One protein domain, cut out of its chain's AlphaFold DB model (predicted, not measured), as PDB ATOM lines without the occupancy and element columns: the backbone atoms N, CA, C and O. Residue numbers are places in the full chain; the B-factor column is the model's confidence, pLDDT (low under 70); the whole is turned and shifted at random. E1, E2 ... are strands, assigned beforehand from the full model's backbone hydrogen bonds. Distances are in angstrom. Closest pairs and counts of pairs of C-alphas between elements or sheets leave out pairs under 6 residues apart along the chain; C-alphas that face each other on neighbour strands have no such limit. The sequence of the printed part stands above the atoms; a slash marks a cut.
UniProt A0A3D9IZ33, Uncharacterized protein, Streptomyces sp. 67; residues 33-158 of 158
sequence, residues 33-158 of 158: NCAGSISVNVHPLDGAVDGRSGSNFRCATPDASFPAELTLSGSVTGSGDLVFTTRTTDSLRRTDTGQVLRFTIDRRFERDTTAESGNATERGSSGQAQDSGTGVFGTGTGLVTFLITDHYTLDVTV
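What this domain is: This is residues 33 to 158 of the 158 residues of an uncharacterized protein of Streptomyces sp. 67 (UniProt A0A3D9IZ33). The domain is a closed barrel of nine antiparallel strands, elongated, its strands winding slantwise round a hollow middle. E9 comes back beside E1 to close the ring, while the shorter E2 and E3 share one place in the wall between E1 and E4. The printed part has 126 residues with no named helix and nine named strands, E1 to E9 in chain order, in one branched sheet; the class is all strand. The whole is compact, with a radius of gyration of the C-alphas of 14.0 A, and spans 44 by 23 by 23 A.

How they stand to each other: The sheet is twisted, its C-alphas up to 10.2 A off the best plane, and has no edge strand. E4, residues 64 to 80, has E2, residues 48 to 53, and E3, residues 58 to 61, on one side and E5, residues 83 to 94, on the other side. N 49 and O 74 are 2.9 A apart, N 59 and O 66 2.9 A, and N 71 and O 91 3.0 A, each within hydrogen-bond range. E2 and E3 are apart. E1, residues 33 to 42, has both of these on one side, with N 39 to O 52 and N 33 to O 60 each 2.8 A. On its other side is E9, residues 143 to 157, at 153 degrees, with N 40 to O 146 at 2.8 A. E3 to E9 form a meander, each strand the antiparallel neighbour of the one before. In it E6, residues 100 to 111, follows E5, with N 86 to O 107 at 2.8 A. E7, residues 117 to 125, is next, with N 108 to O 123 at 2.8 A. E8, residues 129 to 140, pairs with E7 through N 122 and O 133, 2.9 A, and with E9 through N 136 and O 147, 2.9 A.

Where its parts are: E1 begins at C-alpha 33, (-8.270, -110.563, 343.159). E4, the longest strand with 17 residues, measures 40.8 A from first to last C-alpha and bends by 75 degrees at residue 77. E5 measures 31.0 A, E6 31.1 A, E8 29.3 A and E9 31.4 A. E9 bends by 90 degrees at residue 150 and ends at C-alpha 157, (-3.385, -117.351, 346.421).

The domain as a whole: The two C-alphas farthest apart, those of Asp 63 and Thr 141, are 44.7 A apart. The first and last printed C-alphas, of Asn 33 and Val 158, are 11.7 A apart; Val 158 is the chain's last residue. The printed part has no cut, and the eight links between strands are tight. The mean pLDDT of the printed part is 96.0, and no printed residue is under 70.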
ATOM      1  N   ASN A  33      -8.700-111.919 343.485       96.12
ATOM      2  CA  ASN A  33      -8.270-110.563 343.159       96.12
ATOM      3  C   ASN A  33      -9.294-109.619 343.779       96.12
ATOM      4  O   ASN A  33     -10.460-109.613 343.372       96.12
ATOM      5  N   CYS A  34      -8.898-108.883 344.803       97.00
ATOM      6  CA  CYS A  34      -9.779-108.029 345.577       97.00
ATOM      7  C   CYS A  34      -9.435-106.558 345.373       97.00
ATOM      8  O   CYS A  34      -8.274-106.200 345.215       97.00
ATOM      9  N   ALA A  35     -10.452-105.701 345.394       97.19
ATOM     10  CA  ALA A  35     -10.297-104.260 345.277       97.19
ATOM     11  C   ALA A  35     -11.361-103.516 346.092       97.19
ATOM     12  O   ALA A  35     -12.447-104.042 346.356       97.19
ATOM     13  N   GLY A  36     -11.059-102.276 346.476       96.25
ATOM     14  CA  GLY A  36     -11.976-101.404 347.208       96.25
ATOM     15  C   GLY A  36     -11.217-100.390 348.049       96.25
ATOM     16  O   GLY A  36     -10.277 -99.775 347.563       96.25
ATOM     17  N   SER A  37     -11.622-100.223 349.306       97.19
ATOM     18  CA  SER A  37     -10.870 -99.439 350.287       97.19
ATOM     19  C   SER A  37     -10.652-100.218 351.578       97.19
ATOM     20  O   SER A  37     -11.450-101.098 351.912       97.19
ATOM     21  N   ILE A  38      -9.632 -99.844 352.345       98.00
ATOM     22  CA  ILE A  38      -9.399-100.329 353.710       98.00
ATOM     23  C   ILE A  38      -9.116 -99.163 354.659       98.00
ATOM     24  O   ILE A  38      -8.548 -98.148 354.264       98.00
ATOM     25  N   SER A  39      -9.517 -99.320 355.916       97.94
ATOM     26  CA  SER A  39      -9.094 -98.478 357.034       97.94
ATOM     27  C   SER A  39      -8.246 -99.323 357.974       97.94
ATOM     28  O   SER A  39      -8.677-100.410 358.367       97.94
ATOM     29  N   VAL A  40      -7.054 -98.849 358.315       98.31
ATOM     30  CA  VAL A  40      -6.110 -99.534 359.201       98.31
ATOM     31  C   VAL A  40      -5.692 -98.582 360.304       98.31
ATOM     32  O   VAL A  40      -5.206 -97.487 360.046       98.31
ATOM     33  N   ASN A  41      -5.856 -99.017 361.539       98.19
ATOM     34  CA  ASN A  41      -5.449 -98.313 362.733       98.19
ATOM     35  C   ASN A  41      -4.163 -98.931 363.271       98.19
ATOM     36  O   ASN A  41      -4.092-100.132 363.529       98.19
ATOM     37  N   VAL A  42      -3.156 -98.092 363.471       97.81
ATOM     38  CA  VAL A  42      -1.941 -98.427 364.204       97.81
ATOM     39  C   VAL A  42      -2.002 -97.725 365.549       97.81
ATOM     40  O   VAL A  42      -2.191 -96.512 365.595       97.81
ATOM     41  N   HIS A  43      -1.812 -98.474 366.630       96.88
ATOM     42  CA  HIS A  43      -1.794 -97.981 368.006       96.88
ATOM     43  C   HIS A  43      -0.334 -97.858 368.456       96.88
ATOM     44  O   HIS A  43       0.281 -98.854 368.834       96.88
ATOM     45  N   PRO A  44       0.299 -96.669 368.397       91.50
ATOM     46  CA  PRO A  44       1.744 -96.568 368.598       91.50
ATOM     47  C   PRO A  44       2.193 -96.842 370.040       91.50
ATOM     48  O   PRO A  44       3.377 -97.065 370.269       91.50
ATOM     49  N   LEU A  45       1.271 -96.793 371.009       91.69
ATOM     50  CA  LEU A  45       1.575 -96.958 372.434       91.69
ATOM     51  C   LEU A  45       1.724 -98.426 372.850       91.69
ATOM     52  O   LEU A  45       2.595 -98.738 373.658       91.69
ATOM     53  N   ASP A  46       0.882 -99.312 372.321       94.50
ATOM     54  CA  ASP A  46       0.900-100.748 372.624       94.50
ATOM     55  C   ASP A  46       1.359-101.605 371.431       94.50
ATOM     56  O   ASP A  46       1.608-102.801 371.580       94.50
ATOM     57  N   GLY A  47       1.524-100.989 370.258       95.31
ATOM     58  CA  GLY A  47       1.955-101.642 369.032       95.31
ATOM     59  C   GLY A  47       0.866-102.479 368.366       95.31
ATOM     60  O   GLY A  47       1.195-103.249 367.464       95.31
ATOM     61  N   ALA A  48      -0.399-102.373 368.780       98.06
ATOM     62  CA  ALA A  48      -1.497-103.090 368.147       98.06
ATOM     63  C   ALA A  48      -1.815-102.524 366.755       98.06
ATOM     64  O   ALA A  48      -1.614-101.342 366.463       98.06
ATOM     65  N   VAL A  49      -2.326-103.390 365.883       98.44
ATOM     66  CA  VAL A  49      -2.822-103.021 364.556       98.44
ATOM     67  C   VAL A  49      -4.162-103.699 364.333       98.44
ATOM     68  O   VAL A  49      -4.275-104.917 364.486       98.44
ATOM     69  N   ASP A  50      -5.160-102.932 363.925       98.25
ATOM     70  CA  ASP A  50      -6.450-103.441 363.474       98.25
ATOM     71  C   ASP A  50      -6.864-102.762 362.177       98.25
ATOM     72  O   ASP A  50      -6.378-101.690 361.827       98.25
ATOM     73  N   GLY A  51      -7.745-103.395 361.422       98.00
ATOM     74  CA  GLY A  51      -8.253-102.783 360.211       98.00
ATOM     75  C   GLY A  51      -9.455-103.504 359.645       98.00
ATOM     76  O   GLY A  51      -9.778-104.637 360.016       98.00
ATOM     77  N   ARG A  52     -10.133-102.828 358.725       98.38
ATOM     78  CA  ARG A  52     -11.310-103.353 358.045       98.38
ATOM     79  C   ARG A  52     -11.465-102.746 356.660       98.38
ATOM     80  O   ARG A  52     -11.166-101.572 356.451       98.38
ATOM     81  N   SER A  53     -11.997-103.525 355.730       98.19
ATOM     82  CA  SER A  53     -12.409-103.016 354.430       98.19
ATOM     83  C   SER A  53     -13.626-102.089 354.501       98.19
ATOM     84  O   SER A  53     -14.494-102.217 355.367       98.19
ATOM     85  N   GLY A  54     -13.718-101.181 353.533       96.25
ATOM     86  CA  GLY A  54     -14.917-100.396 353.264       96.25
ATOM     87  C   GLY A  54     -16.052-101.240 352.679       96.25
ATOM     88  O   GLY A  54     -15.881-102.403 352.315       96.25
ATOM     89  N   SER A  55     -17.233-100.634 352.560       93.50
ATOM     90  CA  SER A  55     -18.437-101.284 352.018       93.50
ATOM     91  C   SER A  55     -18.370-101.564 350.511       93.50
ATOM     92  O   SER A  55     -19.143-102.371 350.001       93.50
ATOM     93  N   ASN A  56     -17.452-100.915 349.795       92.69
ATOM     94  CA  ASN A  56     -17.194-101.102 348.367       92.69
ATOM     95  C   ASN A  56     -16.199-102.239 348.067       92.69
ATOM     96  O   ASN A  56     -15.851-102.431 346.904       92.69
ATOM     97  N   PHE A  57     -15.724-102.970 349.079       97.06
ATOM     98  CA  PHE A  57     -14.726-104.021 348.901       97.06
ATOM     99  C   PHE A  57     -15.314-105.278 348.254       97.06
ATOM    100  O   PHE A  57     -16.331-105.830 348.689       97.06
ATOM    101  N   ARG A  58     -14.685-105.733 347.171       97.12
ATOM    102  CA  ARG A  58     -15.134-106.884 346.381       97.12
ATOM    103  C   ARG A  58     -13.949-107.722 345.954       97.12
ATOM    104  O   ARG A  58     -12.873-107.189 345.718       97.12
ATOM    105  N   CYS A  59     -14.185-109.015 345.791       96.62
ATOM    106  CA  CYS A  59     -13.210-109.945 345.241       96.62
ATOM    107  C   CYS A  59     -13.736-110.595 343.968       96.62
ATOM    108  O   CYS A  59     -14.945-110.641 343.711       96.62
ATOM    109  N   ALA A  60     -12.816-111.109 343.169       94.81
ATOM    110  CA  ALA A  60     -13.111-111.883 341.985       94.81
ATOM    111  C   ALA A  60     -12.172-113.085 341.864       94.81
ATOM    112  O   ALA A  60     -10.988-113.019 342.191       94.81
ATOM    113  N   THR A  61     -12.728-114.180 341.367       90.69
ATOM    114  CA  THR A  61     -11.997-115.276 340.727       90.69
ATOM    115  C   THR A  61     -12.206-115.160 339.210       90.69
ATOM    116  O   THR A  61     -13.040-114.360 338.777       90.69
ATOM    117  N   PRO A  62     -11.515-115.959 338.375       87.44
ATOM    118  CA  PRO A  62     -11.773-115.965 336.932       87.44
ATOM    119  C   PRO A  62     -13.244-116.210 336.549       87.44
ATOM    120  O   PRO A  62     -13.686-115.735 335.507       87.44
ATOM    121  N   ASP A  63     -14.002-116.913 337.395       87.75
ATOM    122  CA  ASP A  63     -15.370-117.346 337.092       87.75
ATOM    123  C   ASP A  63     -16.461-116.460 337.722       87.75
ATOM    124  O   ASP A  63     -17.620-116.525 337.310       87.75
ATOM    125  N   ALA A  64     -16.140-115.658 338.745       88.88
ATOM    126  CA  ALA A  64     -17.148-114.906 339.496       88.88
ATOM    127  C   ALA A  64     -16.581-113.680 340.224       88.88
ATOM    128  O   ALA A  64     -15.452-113.692 340.701       88.88
ATOM    129  N   SER A  65     -17.423-112.659 340.421       93.31
ATOM    130  CA  SER A  65     -17.161-111.541 341.336       93.31
ATOM    131  C   SER A  65     -18.188-111.511 342.462       93.31
ATOM    132  O   SER A  65     -19.387-111.674 342.228       93.31
ATOM    133  N   PHE A  66     -17.739-111.251 343.685       94.62
ATOM    134  CA  PHE A  66     -18.577-111.279 344.877       94.62
ATOM    135  C   PHE A  66     -18.171-110.196 345.891       94.62
ATOM    136  O   PHE A  66     -17.009-109.782 345.937       94.62
ATOM    137  N   PRO A  67     -19.127-109.702 346.699       96.06
ATOM    138  CA  PRO A  67     -18.819-108.830 347.825       96.06
ATOM    139  C   PRO A  67     -18.048-109.595 348.909       96.06
ATOM    140  O   PRO A  67     -18.320-110.768 349.187       96.06
ATOM    141  N   ALA A  68     -17.073-108.925 349.516       97.31
ATOM    142  CA  ALA A  68     -16.224-109.502 350.546       97.31
ATOM    143  C   ALA A  68     -15.967-108.491 351.666       97.31
ATOM    144  O   ALA A  68     -16.112-107.285 351.491       97.31
ATOM    145  N   GLU A  69     -15.574-108.998 352.823       98.19
ATOM    146  CA  GLU A  69     -15.127-108.207 353.959       98.19
ATOM    147  C   GLU A  69     -13.730-108.671 354.358       98.19
ATOM    148  O   GLU A  69     -13.525-109.857 354.618       98.19
ATOM    149  N   LEU A  70     -12.783-107.739 354.413       98.31
ATOM    150  CA  LEU A  70     -11.451-107.972 354.954       98.31
ATOM    151  C   LEU A  70     -11.389-107.390 356.364       98.31
ATOM    152  O   LEU A  70     -11.745-106.232 356.574       98.31
ATOM    153  N   THR A  71     -10.911-108.175 357.321       98.50
ATOM    154  CA  THR A  71     -10.557-107.697 358.664       98.50
ATOM    155  C   THR A  71      -9.101-108.022 358.949       98.50
ATOM    156  O   THR A  71      -8.664-109.137 358.661       98.50
ATOM    157  N   LEU A  72      -8.384-107.076 359.542       98.19
ATOM    158  CA  LEU A  72      -6.963-107.155 359.841       98.19
ATOM    159  C   LEU A  72      -6.777-107.088 361.357       98.19
ATOM    160  O   LEU A  72      -7.435-106.295 362.031       98.19
ATOM    161  N   SER A  73      -5.870-107.898 361.891       98.50
ATOM    162  CA  SER A  73      -5.443-107.807 363.289       98.50
ATOM    163  C   SER A  73      -3.986-108.217 363.410       98.50
ATOM    164  O   SER A  73      -3.577-109.206 362.801       98.50
ATOM    165  N   GLY A  74      -3.183-107.493 364.173       98.19
ATOM    166  CA  GLY A  74      -1.763-107.790 364.275       98.19
ATOM    167  C   GLY A  74      -1.005-106.810 365.140       98.19
ATOM    168  O   GLY A  74      -1.562-106.200 366.053       98.19
ATOM    169  N   SER A  75       0.280-106.676 364.837       98.38
ATOM    170  CA  SER A  75       1.173-105.798 365.575       98.38
ATOM    171  C   SER A  75       2.166-105.074 364.675       98.38
ATOM    172  O   SER A  75       2.501-105.516 363.570       98.38
ATOM    173  N   VAL A  76       2.652-103.943 365.173       98.19
ATOM    174  CA  VAL A  76       3.790-103.214 364.625       98.19
ATOM    175  C   VAL A  76       5.053-104.037 364.864       98.19
ATOM    176  O   VAL A  76       5.349-104.447 365.984       98.19
ATOM    177  N   THR A  77       5.811-104.275 363.800       97.69
ATOM    178  CA  THR A  77       7.111-104.964 363.824       97.69
ATOM    179  C   THR A  77       8.283-103.997 363.678       97.69
ATOM    180  O   THR A  77       9.424-104.364 363.945       97.69
ATOM    181  N   GLY A  78       8.007-102.755 363.282       95.62
ATOM    182  CA  GLY A  78       8.978-101.675 363.191       95.62
ATOM    183  C   GLY A  78       8.281-100.338 362.965       95.62
ATOM    184  O   GLY A  78       7.229-100.265 362.329       95.62
ATOM    185  N   SER A  79       8.854 -99.272 363.506       92.94
ATOM    186  CA  SER A  79       8.317 -97.921 363.381       92.94
ATOM    187  C   SER A  79       9.441 -96.910 363.180       92.94
ATOM    188  O   SER A  79      10.556 -97.070 363.676       92.94
ATOM    189  N   GLY A  80       9.134 -95.868 362.421       92.25
ATOM    190  CA  GLY A  80       9.945 -94.672 362.247       92.25
ATOM    191  C   GLY A  80       9.038 -93.477 361.973       92.25
ATOM    192  O   GLY A  80       7.826 -93.632 361.817       92.25
ATOM    193  N   ASP A  81       9.617 -92.283 361.876       89.94
ATOM    194  CA  ASP A  81       8.842 -91.036 361.824       89.94
ATOM    195  C   ASP A  81       7.821 -90.987 360.688       89.94
ATOM    196  O   ASP A  81       6.758 -90.402 360.845       89.94
ATOM    197  N   LEU A  82       8.094 -91.618 359.550       96.25
ATOM    198  CA  LEU A  82       7.192 -91.626 358.396       96.25
ATOM    199  C   LEU A  82       6.697 -93.023 358.030       96.25
ATOM    200  O   LEU A  82       6.025 -93.178 357.019       96.25
ATOM    201  N   VAL A  83       7.038 -94.054 358.807       97.38
ATOM    202  CA  VAL A  83       6.822 -95.440 358.382       97.38
ATOM    203  C   VAL A  83       6.392 -96.328 359.537       97.38
ATOM    204  O   VAL A  83       7.024 -96.334 360.591       97.38
ATOM    205  N   PHE A  84       5.385 -97.160 359.291       97.88
ATOM    206  CA  PHE A  84       5.048 -98.305 360.128       97.88
ATOM    207  C   PHE A  84       5.175 -99.589 359.320       97.88
ATOM    208  O   PHE A  84       4.577 -99.720 358.253       97.88
ATOM    209  N   THR A  85       5.935-100.549 359.833       98.19
ATOM    210  CA  THR A  85       5.921-101.928 359.348       98.19
ATOM    211  C   THR A  85       5.130-102.782 360.322       98.19
ATOM    212  O   THR A  85       5.320-102.689 361.536       98.19
ATOM    213  N   THR A  86       4.229-103.605 359.803       98.38
ATOM    214  CA  THR A  86       3.303-104.408 360.597       98.38
ATOM    215  C   THR A  86       3.290-105.845 360.103       98.38
ATOM    216  O   THR A  86       3.636-106.127 358.956       98.38
ATOM    217  N   ARG A  87       2.884-106.760 360.981       98.44
ATOM    218  CA  ARG A  87       2.533-108.135 360.631       98.44
ATOM    219  C   ARG A  87       1.111-108.387 361.092       98.44
ATOM    220  O   ARG A  87       0.836-108.317 362.291       98.44
ATOM    221  N   THR A  88       0.216-108.693 360.162       98.44
ATOM    222  CA  THR A  88      -1.200-108.924 360.463       98.44
ATOM    223  C   THR A  88      -1.633-110.326 360.072       98.44
ATOM    224  O   THR A  88      -1.148-110.914 359.110       98.44
ATOM    225  N   THR A  89      -2.553-110.876 360.858       98.12
ATOM    226  CA  THR A  89      -3.405-111.991 360.463       98.12
ATOM    227  C   THR A  89      -4.709-111.417 359.945       98.12
ATOM    228  O   THR A  89      -5.466-110.774 360.680       98.12
ATOM    229  N   ASP A  90      -4.962-111.687 358.678       98.00
ATOM    230  CA  ASP A  90      -6.098-111.191 357.938       98.00
ATOM    231  C   ASP A  90      -7.167-112.272 357.830       98.00
ATOM    232  O   ASP A  90      -6.886-113.473 357.816       98.00
ATOM    233  N   SER A  91      -8.416-111.836 357.751       98.00
ATOM    234  CA  SER A  91      -9.573-112.688 357.513       98.00
ATOM    235  C   SER A  91     -10.387-112.093 356.375       98.00
ATOM    236  O   SER A  91     -11.030-111.057 356.541       98.00
ATOM    237  N   LEU A  92     -10.364-112.769 355.231       97.38
ATOM    238  CA  LEU A  92     -11.156-112.450 354.057       97.38
ATOM    239  C   LEU A  92     -12.435-113.287 354.076       97.38
ATOM    240  O   LEU A  92     -12.403-114.502 353.871       97.38
ATOM    241  N   ARG A  93     -13.569-112.640 354.330       96.81
ATOM    242  CA  ARG A  93     -14.885-113.273 354.372       96.81
ATOM    243  C   ARG A  93     -15.688-112.931 353.129       96.81
ATOM    244  O   ARG A  93     -16.007-111.772 352.889       96.81
ATOM    245  N   ARG A  94     -16.116-113.948 352.395       95.00
ATOM    246  CA  ARG A  94     -17.117-113.808 351.338       95.00
ATOM    247  C   ARG A  94     -18.497-113.592 351.980       95.00
ATOM    248  O   ARG A  94     -18.926-114.406 352.797       95.00
ATOM    249  N   THR A  95     -19.174-112.478 351.688       94.00
ATOM    250  CA  THR A  95     -20.334-112.047 352.500       94.00
ATOM    251  C   THR A  95     -21.628-112.796 352.189       94.00
ATOM    252  O   THR A  95     -22.502-112.864 353.044       94.00
ATOM    253  N   ASP A  96     -21.769-113.348 350.986       89.94
ATOM    254  CA  ASP A  96     -22.930-114.138 350.557       89.94
ATOM    255  C   ASP A  96     -22.889-115.586 351.072       89.94
ATOM    256  O   ASP A  96     -23.934-116.132 351.415       89.94
ATOM    257  N   THR A  97     -21.708-116.207 351.163       93.00
ATOM    258  CA  THR A  97     -21.567-117.600 351.640       93.00
ATOM    259  C   THR A  97     -21.080-117.718 353.081       93.00
ATOM    260  O   THR A  97     -21.203-118.781 353.686       93.00
ATOM    261  N   GLY A  98     -20.480-116.661 353.633       93.44
ATOM    262  CA  GLY A  98     -19.834-116.682 354.945       93.44
ATOM    263  C   GLY A  98     -18.500-117.435 354.974       93.44
ATOM    264  O   GLY A  98     -17.914-117.566 356.048       93.44
ATOM    265  N   GLN A  99     -17.999-117.917 353.831       93.31
ATOM    266  CA  GLN A  99     -16.697-118.576 353.751       93.31
ATOM    267  C   GLN A  99     -15.586-117.602 354.155       93.31
ATOM    268  O   GLN A  99     -15.561-116.463 353.689       93.31
ATOM    269  N   VAL A 100     -14.665-118.066 355.001       95.25
ATOM    270  CA  VAL A 100     -13.546-117.269 355.508       95.25
ATOM    271  C   VAL A 100     -12.225-117.893 355.086       95.25
ATOM    272  O   VAL A 100     -11.984-119.073 355.338       95.25
ATOM    273  N   LEU A 101     -11.356-117.073 354.507       94.88
ATOM    274  CA  LEU A 101      -9.952-117.368 354.273       94.88
ATOM    275  C   LEU A 101      -9.101-116.557 355.253       94.88
ATOM    276  O   LEU A 101      -9.337-115.365 355.432       94.88
ATOM    277  N   ARG A 102      -8.114-117.196 355.882       96.81
ATOM    278  CA  ARG A 102      -7.165-116.533 356.783       96.81
ATOM    279  C   ARG A 102      -5.751-116.667 356.248       96.81
ATOM    280  O   ARG A 102      -5.379-117.744 355.793       96.81
ATOM    281  N   PHE A 103      -4.982-115.594 356.339       96.12
ATOM    282  CA  PHE A 103      -3.586-115.548 355.911       96.12
ATOM    283  C   PHE A 103      -2.832-114.487 356.710       96.12
ATOM    284  O   PHE A 103      -3.432-113.648 357.381       96.12
ATOM    285  N   THR A 104      -1.506-114.540 356.655       97.38
ATOM    286  CA  THR A 104      -0.636-113.531 357.265       97.38
ATOM    287  C   THR A 104      -0.007-112.682 356.174       97.38
ATOM    288  O   THR A 104       0.306-113.185 355.092       97.38
ATOM    289  N   ILE A 105       0.191-111.402 356.463       98.06
ATOM    290  CA  ILE A 105       0.832-110.462 355.553       98.06
ATOM    291  C   ILE A 105       1.662-109.445 356.330       98.06
ATOM    292  O   ILE A 105       1.262-108.961 357.392       98.06
ATOM    293  N   ASP A 106       2.855-109.179 355.808       98.50
ATOM    294  CA  ASP A 106       3.719-108.117 356.298       98.50
ATOM    295  C   ASP A 106       3.426-106.866 355.478       98.50
ATOM    296  O   ASP A 106       3.551-106.893 354.251       98.50
ATOM    297  N   ARG A 107       3.025-105.783 356.146       98.19
ATOM    298  CA  ARG A 107       2.664-104.514 355.504       98.19
ATOM    299  C   ARG A 107       3.606-103.400 355.895       98.19
ATOM    300  O   ARG A 107       4.164-103.377 356.991       98.19
ATOM    301  N   ARG A 108       3.738-102.436 354.998       98.19
ATOM    302  CA  ARG A 108       4.442-101.180 355.207       98.19
ATOM    303  C   ARG A 108       3.517-100.033 354.830       98.19
ATOM    304  O   ARG A 108       3.101 -99.917 353.681       98.19
ATOM    305  N   PHE A 109       3.247 -99.183 355.809       98.06
ATOM    306  CA  PHE A 109       2.499 -97.945 355.653       98.06
ATOM    307  C   PHE A 109       3.477 -96.776 355.701       98.06
ATOM    308  O   PHE A 109       4.217 -96.624 356.674       98.06
ATOM    309  N   GLU A 110       3.490 -95.964 354.653       98.19
ATOM    310  CA  GLU A 110       4.346 -94.789 354.520       98.19
ATOM    311  C   GLU A 110       3.492 -93.525 354.529       98.19
ATOM    312  O   GLU A 110       2.487 -93.446 353.826       98.19
ATOM    313  N   ARG A 111       3.915 -92.538 355.313       97.75
ATOM    314  CA  ARG A 111       3.384 -91.175 355.342       97.75
ATOM    315  C   ARG A 111       4.270 -90.286 354.480       97.75
ATOM    316  O   ARG A 111       5.491 -90.415 354.522       97.75
ATOM    317  N   ASP A 112       3.678 -89.360 353.740       97.25
ATOM    318  CA  ASP A 112       4.438 -88.379 352.954       97.25
ATOM    319  C   ASP A 112       5.006 -87.226 353.800       97.25
ATOM    320  O   ASP A 112       5.926 -86.528 353.372       97.25
ATOM    321  N   THR A 113       4.477 -87.030 355.008       96.62
ATOM    322  CA  THR A 113       4.814 -85.914 355.891       96.62
ATOM    323  C   THR A 113       4.721 -86.291 357.368       96.62
ATOM    324  O   THR A 113       4.042 -87.244 357.751       96.62
ATOM    325  N   THR A 114       5.392 -85.514 358.222       94.38
ATOM    326  CA  THR A 114       5.296 -85.613 359.689       94.38
ATOM    327  C   THR A 114       4.128 -84.809 360.265       94.38
ATOM    328  O   THR A 114       3.964 -84.772 361.482       94.38
ATOM    329  N   ALA A 115       3.347 -84.122 359.424       96.75
ATOM    330  CA  ALA A 115       2.131 -83.437 359.855       96.75
ATOM    331  C   ALA A 115       1.083 -84.429 360.401       96.75
ATOM    332  O   ALA A 115       1.186 -85.639 360.206       96.75
ATOM    333  N   GLU A 116       0.055 -83.913 361.078       96.31
ATOM    334  CA  GLU A 116      -1.001 -84.738 361.692       96.31
ATOM    335  C   GLU A 116      -1.870 -85.480 360.665       96.31
ATOM    336  O   GLU A 116      -2.504 -86.479 360.987       96.31
ATOM    337  N   SER A 117      -1.901 -85.017 359.416       97.88
ATOM    338  CA  SER A 117      -2.541 -85.720 358.304       97.88
ATOM    339  C   SER A 117      -1.813 -85.437 356.996       97.88
ATOM    340  O   SER A 117      -1.076 -84.454 356.880       97.88
ATOM    341  N   GLY A 118      -2.008 -86.315 356.019       98.00
ATOM    342  CA  GLY A 118      -1.337 -86.242 354.725       98.00
ATOM    343  C   GLY A 118      -1.637 -87.459 353.865       98.00
ATOM    344  O   GLY A 118      -2.530 -88.252 354.186       98.00
ATOM    345  N   ASN A 119      -0.891 -87.613 352.774       98.50
ATOM    346  CA  ASN A 119      -1.045 -88.771 351.907       98.50
ATOM    347  C   ASN A 119      -0.306 -89.975 352.489       98.50
ATOM    348  O   ASN A 119       0.709 -89.858 353.183       98.50
ATOM    349  N   ALA A 120      -0.817 -91.152 352.166       98.06
ATOM    350  CA  ALA A 120      -0.247 -92.413 352.574       98.06
ATOM    351  C   ALA A 120      -0.118 -93.377 351.400       98.06
ATOM    352  O   ALA A 120      -0.940 -93.398 350.483       98.06
ATOM    353  N   THR A 121       0.914 -94.209 351.464       98.12
ATOM    354  CA  THR A 121       1.070 -95.380 350.603       98.12
ATOM    355  C   THR A 121       1.109 -96.626 351.468       98.12
ATOM    356  O   THR A 121       1.703 -96.634 352.545       98.12
ATOM    357  N   GLU A 122       0.483 -97.683 350.983       97.69
ATOM    358  CA  GLU A 122       0.467 -98.998 351.595       97.69
ATOM    359  C   GLU A 122       1.024-100.011 350.595       97.69
ATOM    360  O   GLU A 122       0.765 -99.929 349.389       97.69
ATOM    361  N   ARG A 123       1.850-100.927 351.099       97.75
ATOM    362  CA  ARG A 123       2.280-102.124 350.381       97.75
ATOM    363  C   ARG A 123       2.420-103.272 351.361       97.75
ATOM    364  O   ARG A 123       3.103-103.113 352.378       97.75
ATOM    365  N   GLY A 124       1.922-104.439 350.994       97.06
ATOM    366  CA  GLY A 124       2.129-105.656 351.751       97.06
ATOM    367  C   GLY A 124       2.413-106.862 350.881       97.06
ATOM    368  O   GLY A 124       2.128-106.922 349.684       97.06
ATOM    369  N   SER A 125       3.067-107.835 351.501       96.44
ATOM    370  CA  SER A 125       3.437-109.074 350.833       96.44
ATOM    371  C   SER A 125       3.588-110.231 351.812       96.44
ATOM    372  O   SER A 125       3.961-110.062 352.975       96.44
ATOM    373  N   SER A 126       3.303-111.427 351.318       95.44
ATOM    374  CA  SER A 126       3.605-112.710 351.934       95.44
ATOM    375  C   SER A 126       3.694-113.794 350.861       95.44
ATOM    376  O   SER A 126       3.547-113.528 349.671       95.44
ATOM    377  N   GLY A 127       3.915-115.046 351.271       92.81
ATOM    378  CA  GLY A 127       3.863-116.180 350.344       92.81
ATOM    379  C   GLY A 127       2.464-116.468 349.779       92.81
ATOM    380  O   GLY A 127       2.357-117.232 348.826       92.81
ATOM    381  N   GLN A 128       1.407-115.890 350.362       93.25
ATOM    382  CA  GLN A 128       0.015-116.140 349.970       93.25
ATOM    383  C   GLN A 128      -0.715-114.886 349.507       93.25
ATOM    384  O   GLN A 128      -1.729-115.017 348.833       93.25
ATOM    385  N   ALA A 129      -0.257-113.693 349.880       96.00
ATOM    386  CA  ALA A 129      -0.976-112.463 349.607       96.00
ATOM    387  C   ALA A 129      -0.040-111.328 349.200       96.00
ATOM    388  O   ALA A 129       1.077-111.220 349.704       96.00
ATOM    389  N   GLN A 130      -0.520-110.463 348.320       97.19
ATOM    390  CA  GLN A 130       0.128-109.209 347.975       97.19
ATOM    391  C   GLN A 130      -0.930-108.117 347.931       97.19
ATOM    392  O   GLN A 130      -1.977-108.302 347.317       97.19
ATOM    393  N   ASP A 131      -0.656-106.985 348.565       97.19
ATOM    394  CA  ASP A 131      -1.504-105.812 348.460       97.19
ATOM    395  C   ASP A 131      -0.718-104.522 348.281       97.19
ATOM    396  O   ASP A 131       0.497-104.430 348.482       97.19
ATOM    397  N   SER A 132      -1.436-103.532 347.775       97.62
ATOM    398  CA  SER A 132      -0.928-102.184 347.623       97.62
ATOM    399  C   SER A 132      -2.073-101.214 347.450       97.62
ATOM    400  O   SER A 132      -3.094-101.559 346.854       97.62
ATOM    401  N   GLY A 133      -1.851 -99.974 347.855       97.75
ATOM    402  CA  GLY A 133      -2.730 -98.872 347.514       97.75
ATOM    403  C   GLY A 133      -2.183 -97.538 347.992       97.75
ATOM    404  O   GLY A 133      -1.135 -97.447 348.636       97.75
ATOM    405  N   THR A 134      -2.924 -96.487 347.682       98.44
ATOM    406  CA  THR A 134      -2.669 -95.141 348.193       98.44
ATOM    407  C   THR A 134      -3.909 -94.587 348.878       98.44
ATOM    408  O   THR A 134      -5.030 -95.067 348.691       98.44
ATOM    409  N   GLY A 135      -3.712 -93.570 349.701       98.12
ATOM    410  CA  GLY A 135      -4.804 -92.856 350.334       98.12
ATOM    411  C   GLY A 135      -4.277 -91.793 351.275       98.12
ATOM    412  O   GLY A 135      -3.327 -91.087 350.943       98.12
ATOM    413  N   VAL A 136      -4.875 -91.690 352.454       98.44
ATOM    414  CA  VAL A 136      -4.533 -90.670 353.448       98.44
ATOM    415  C   VAL A 136      -4.234 -91.287 354.801       98.44
ATOM    416  O   VAL A 136      -4.644 -92.411 355.097       98.44
ATOM    417  N   PHE A 137      -3.550 -90.529 355.648       98.44
ATOM    418  CA  PHE A 137      -3.457 -90.831 357.068       98.44
ATOM    419  C   PHE A 137      -3.953 -89.661 357.917       98.44
ATOM    420  O   PHE A 137      -3.930 -88.503 357.494       98.44
ATOM    421  N   GLY A 138      -4.356 -89.975 359.144       97.69
ATOM    422  CA  GLY A 138      -4.619 -89.008 360.199       97.69
ATOM    423  C   GLY A 138      -4.123 -89.530 361.543       97.69
ATOM    424  O   GLY A 138      -4.228 -90.723 361.834       97.69
ATOM    425  N   THR A 139      -3.575 -88.646 362.366       95.56
ATOM    426  CA  THR A 139      -3.185 -88.952 363.743       95.56
ATOM    427  C   THR A 139      -4.279 -88.506 364.704       95.56
ATOM    428  O   THR A 139      -4.737 -87.368 364.648       95.56
ATOM    429  N   GLY A 140      -4.678 -89.397 365.603       90.75
ATOM    430  CA  GLY A 140      -5.560 -89.110 366.728       90.75
ATOM    431  C   GLY A 140      -4.868 -89.415 368.053       90.75
ATOM    432  O   GLY A 140      -3.710 -89.832 368.095       90.75
ATOM    433  N   THR A 141      -5.579 -89.227 369.161       89.69
ATOM    434  CA  THR A 141      -5.052 -89.537 370.496       89.69
ATOM    435  C   THR A 141      -4.678 -91.019 370.600       89.69
ATOM    436  O   THR A 141      -5.549 -91.873 370.724       89.69
ATOM    437  N   GLY A 142      -3.375 -91.312 370.555       88.56
ATOM    438  CA  GLY A 142      -2.843 -92.675 370.648       88.56
ATOM    439  C   GLY A 142      -3.040 -93.537 369.396       88.56
ATOM    440  O   GLY A 142      -2.881 -94.749 369.490       88.56
ATOM    441  N   LEU A 143      -3.367 -92.939 368.245       94.56
ATOM    442  CA  LEU A 143      -3.734 -93.671 367.032       94.56
ATOM    443  C   LEU A 143      -3.157 -93.018 365.776       94.56
ATOM    444  O   LEU A 143      -3.161 -91.793 365.647       94.56
ATOM    445  N   VAL A 144      -2.737 -93.830 364.812       97.25
ATOM    446  CA  VAL A 144      -2.523 -93.408 363.424       97.25
ATOM    447  C   VAL A 144      -3.448 -94.233 362.543       97.25
ATOM    448  O   VAL A 144      -3.312 -95.452 362.470       97.25
ATOM    449  N   THR A 145      -4.391 -93.574 361.881       98.06
ATOM    450  CA  THR A 145      -5.341 -94.223 360.977       98.06
ATOM    451  C   THR A 145      -4.914 -93.987 359.541       98.06
ATOM    452  O   THR A 145      -4.755 -92.844 359.121       98.06
ATOM    453  N   PHE A 146      -4.773 -95.067 358.787       98.25
ATOM    454  CA  PHE A 146      -4.561 -95.094 357.349       98.25
ATOM    455  C   PHE A 146      -5.878 -95.433 356.668       98.25
ATOM    456  O   PHE A 146      -6.463 -96.480 356.935       98.25
ATOM    457  N   LEU A 147      -6.335 -94.571 355.771       98.06
ATOM    458  CA  LEU A 147      -7.482 -94.820 354.915       98.06
ATOM    459  C   LEU A 147      -6.975 -94.965 353.482       98.06
ATOM    460  O   LEU A 147      -6.648 -93.972 352.838       98.06
ATOM    461  N   ILE A 148      -6.888 -96.203 353.002       98.12
ATOM    462  CA  ILE A 148      -6.384 -96.543 351.669       98.12
ATOM    463  C   ILE A 148      -7.591 -96.740 350.756       98.12
ATOM    464  O   ILE A 148      -8.297 -97.744 350.851       98.12
ATOM    465  N   THR A 149      -7.879 -95.742 349.928       94.75
ATOM    466  CA  THR A 149      -9.083 -95.675 349.078       94.75
ATOM    467  C   THR A 149      -8.779 -95.721 347.594       94.75
ATOM    468  O   THR A 149      -9.655 -96.086 346.810       94.75
ATOM    469  N   ASP A 150      -7.557 -95.370 347.204       90.38
ATOM    470  CA  ASP A 150      -7.174 -95.211 345.813       90.38
ATOM    471  C   ASP A 150      -6.371 -96.422 345.362       90.38
ATOM    472  O   ASP A 150      -5.270 -96.685 345.850       90.38
ATOM    473  N   HIS A 151      -6.954 -97.166 344.422       89.44
ATOM    474  CA  HIS A 151      -6.351 -98.352 343.820       89.44
ATOM    475  C   HIS A 151      -5.889 -99.409 344.837       89.44
ATOM    476  O   HIS A 151      -4.915-100.106 344.568       89.44
ATOM    477  N   TYR A 152      -6.582 -99.563 345.979       96.06
ATOM    478  CA  TYR A 152      -6.282-100.681 346.872       96.06
ATOM    479  C   TYR A 152      -6.617-101.999 346.177       96.06
ATOM    480  O   TYR A 152      -7.773-102.241 345.811       96.06
ATOM    481  N   THR A 153      -5.605-102.840 346.021       96.69
ATOM    482  CA  THR A 153      -5.702-104.187 345.464       96.69
ATOM    483  C   THR A 153      -5.138-105.187 346.454       96.69
ATOM    484  O   THR A 153      -4.110-104.912 347.062       96.69
ATOM    485  N   LEU A 154      -5.769-106.350 346.570       97.25
ATOM    486  CA  LEU A 154      -5.289-107.481 347.353       97.25
ATOM    487  C   LEU A 154      -5.443-108.751 346.520       97.25
ATOM    488  O   LEU A 154      -6.565-109.179 346.250       97.25
ATOM    489  N   ASP A 155      -4.327-109.378 346.180       96.25
ATOM    490  CA  ASP A 155      -4.290-110.671 345.512       96.25
ATOM    491  C   ASP A 155      -3.950-111.755 346.529       96.25
ATOM    492  O   ASP A 155      -2.933-111.665 347.212       96.25
ATOM    493  N   VAL A 156      -4.791-112.785 346.639       94.75
ATOM    494  CA  VAL A 156      -4.602-113.901 347.580       94.75
ATOM    495  C   VAL A 156      -4.601-115.224 346.834       94.75
ATOM    496  O   VAL A 156      -5.555-115.534 346.128       94.75
ATOM    497  N   THR A 157      -3.558-116.026 347.022       92.38
ATOM    498  CA  THR A 157      -3.385-117.351 346.421       92.38
ATOM    499  C   THR A 157      -3.555-118.439 347.479       92.38
ATOM    500  O   THR A 157      -2.906-118.396 348.530       92.38
ATOM    501  N   VAL A 158      -4.423-119.416 347.192       83.75
ATOM    502  CA  VAL A 158      -4.695-120.593 348.044       83.75
ATOM    503  C   VAL A 158      -4.423-121.910 347.345       83.75
ATOM    504  O   VAL A 158      -4.591-121.967 346.103       83.75
TER     505      VAL A 158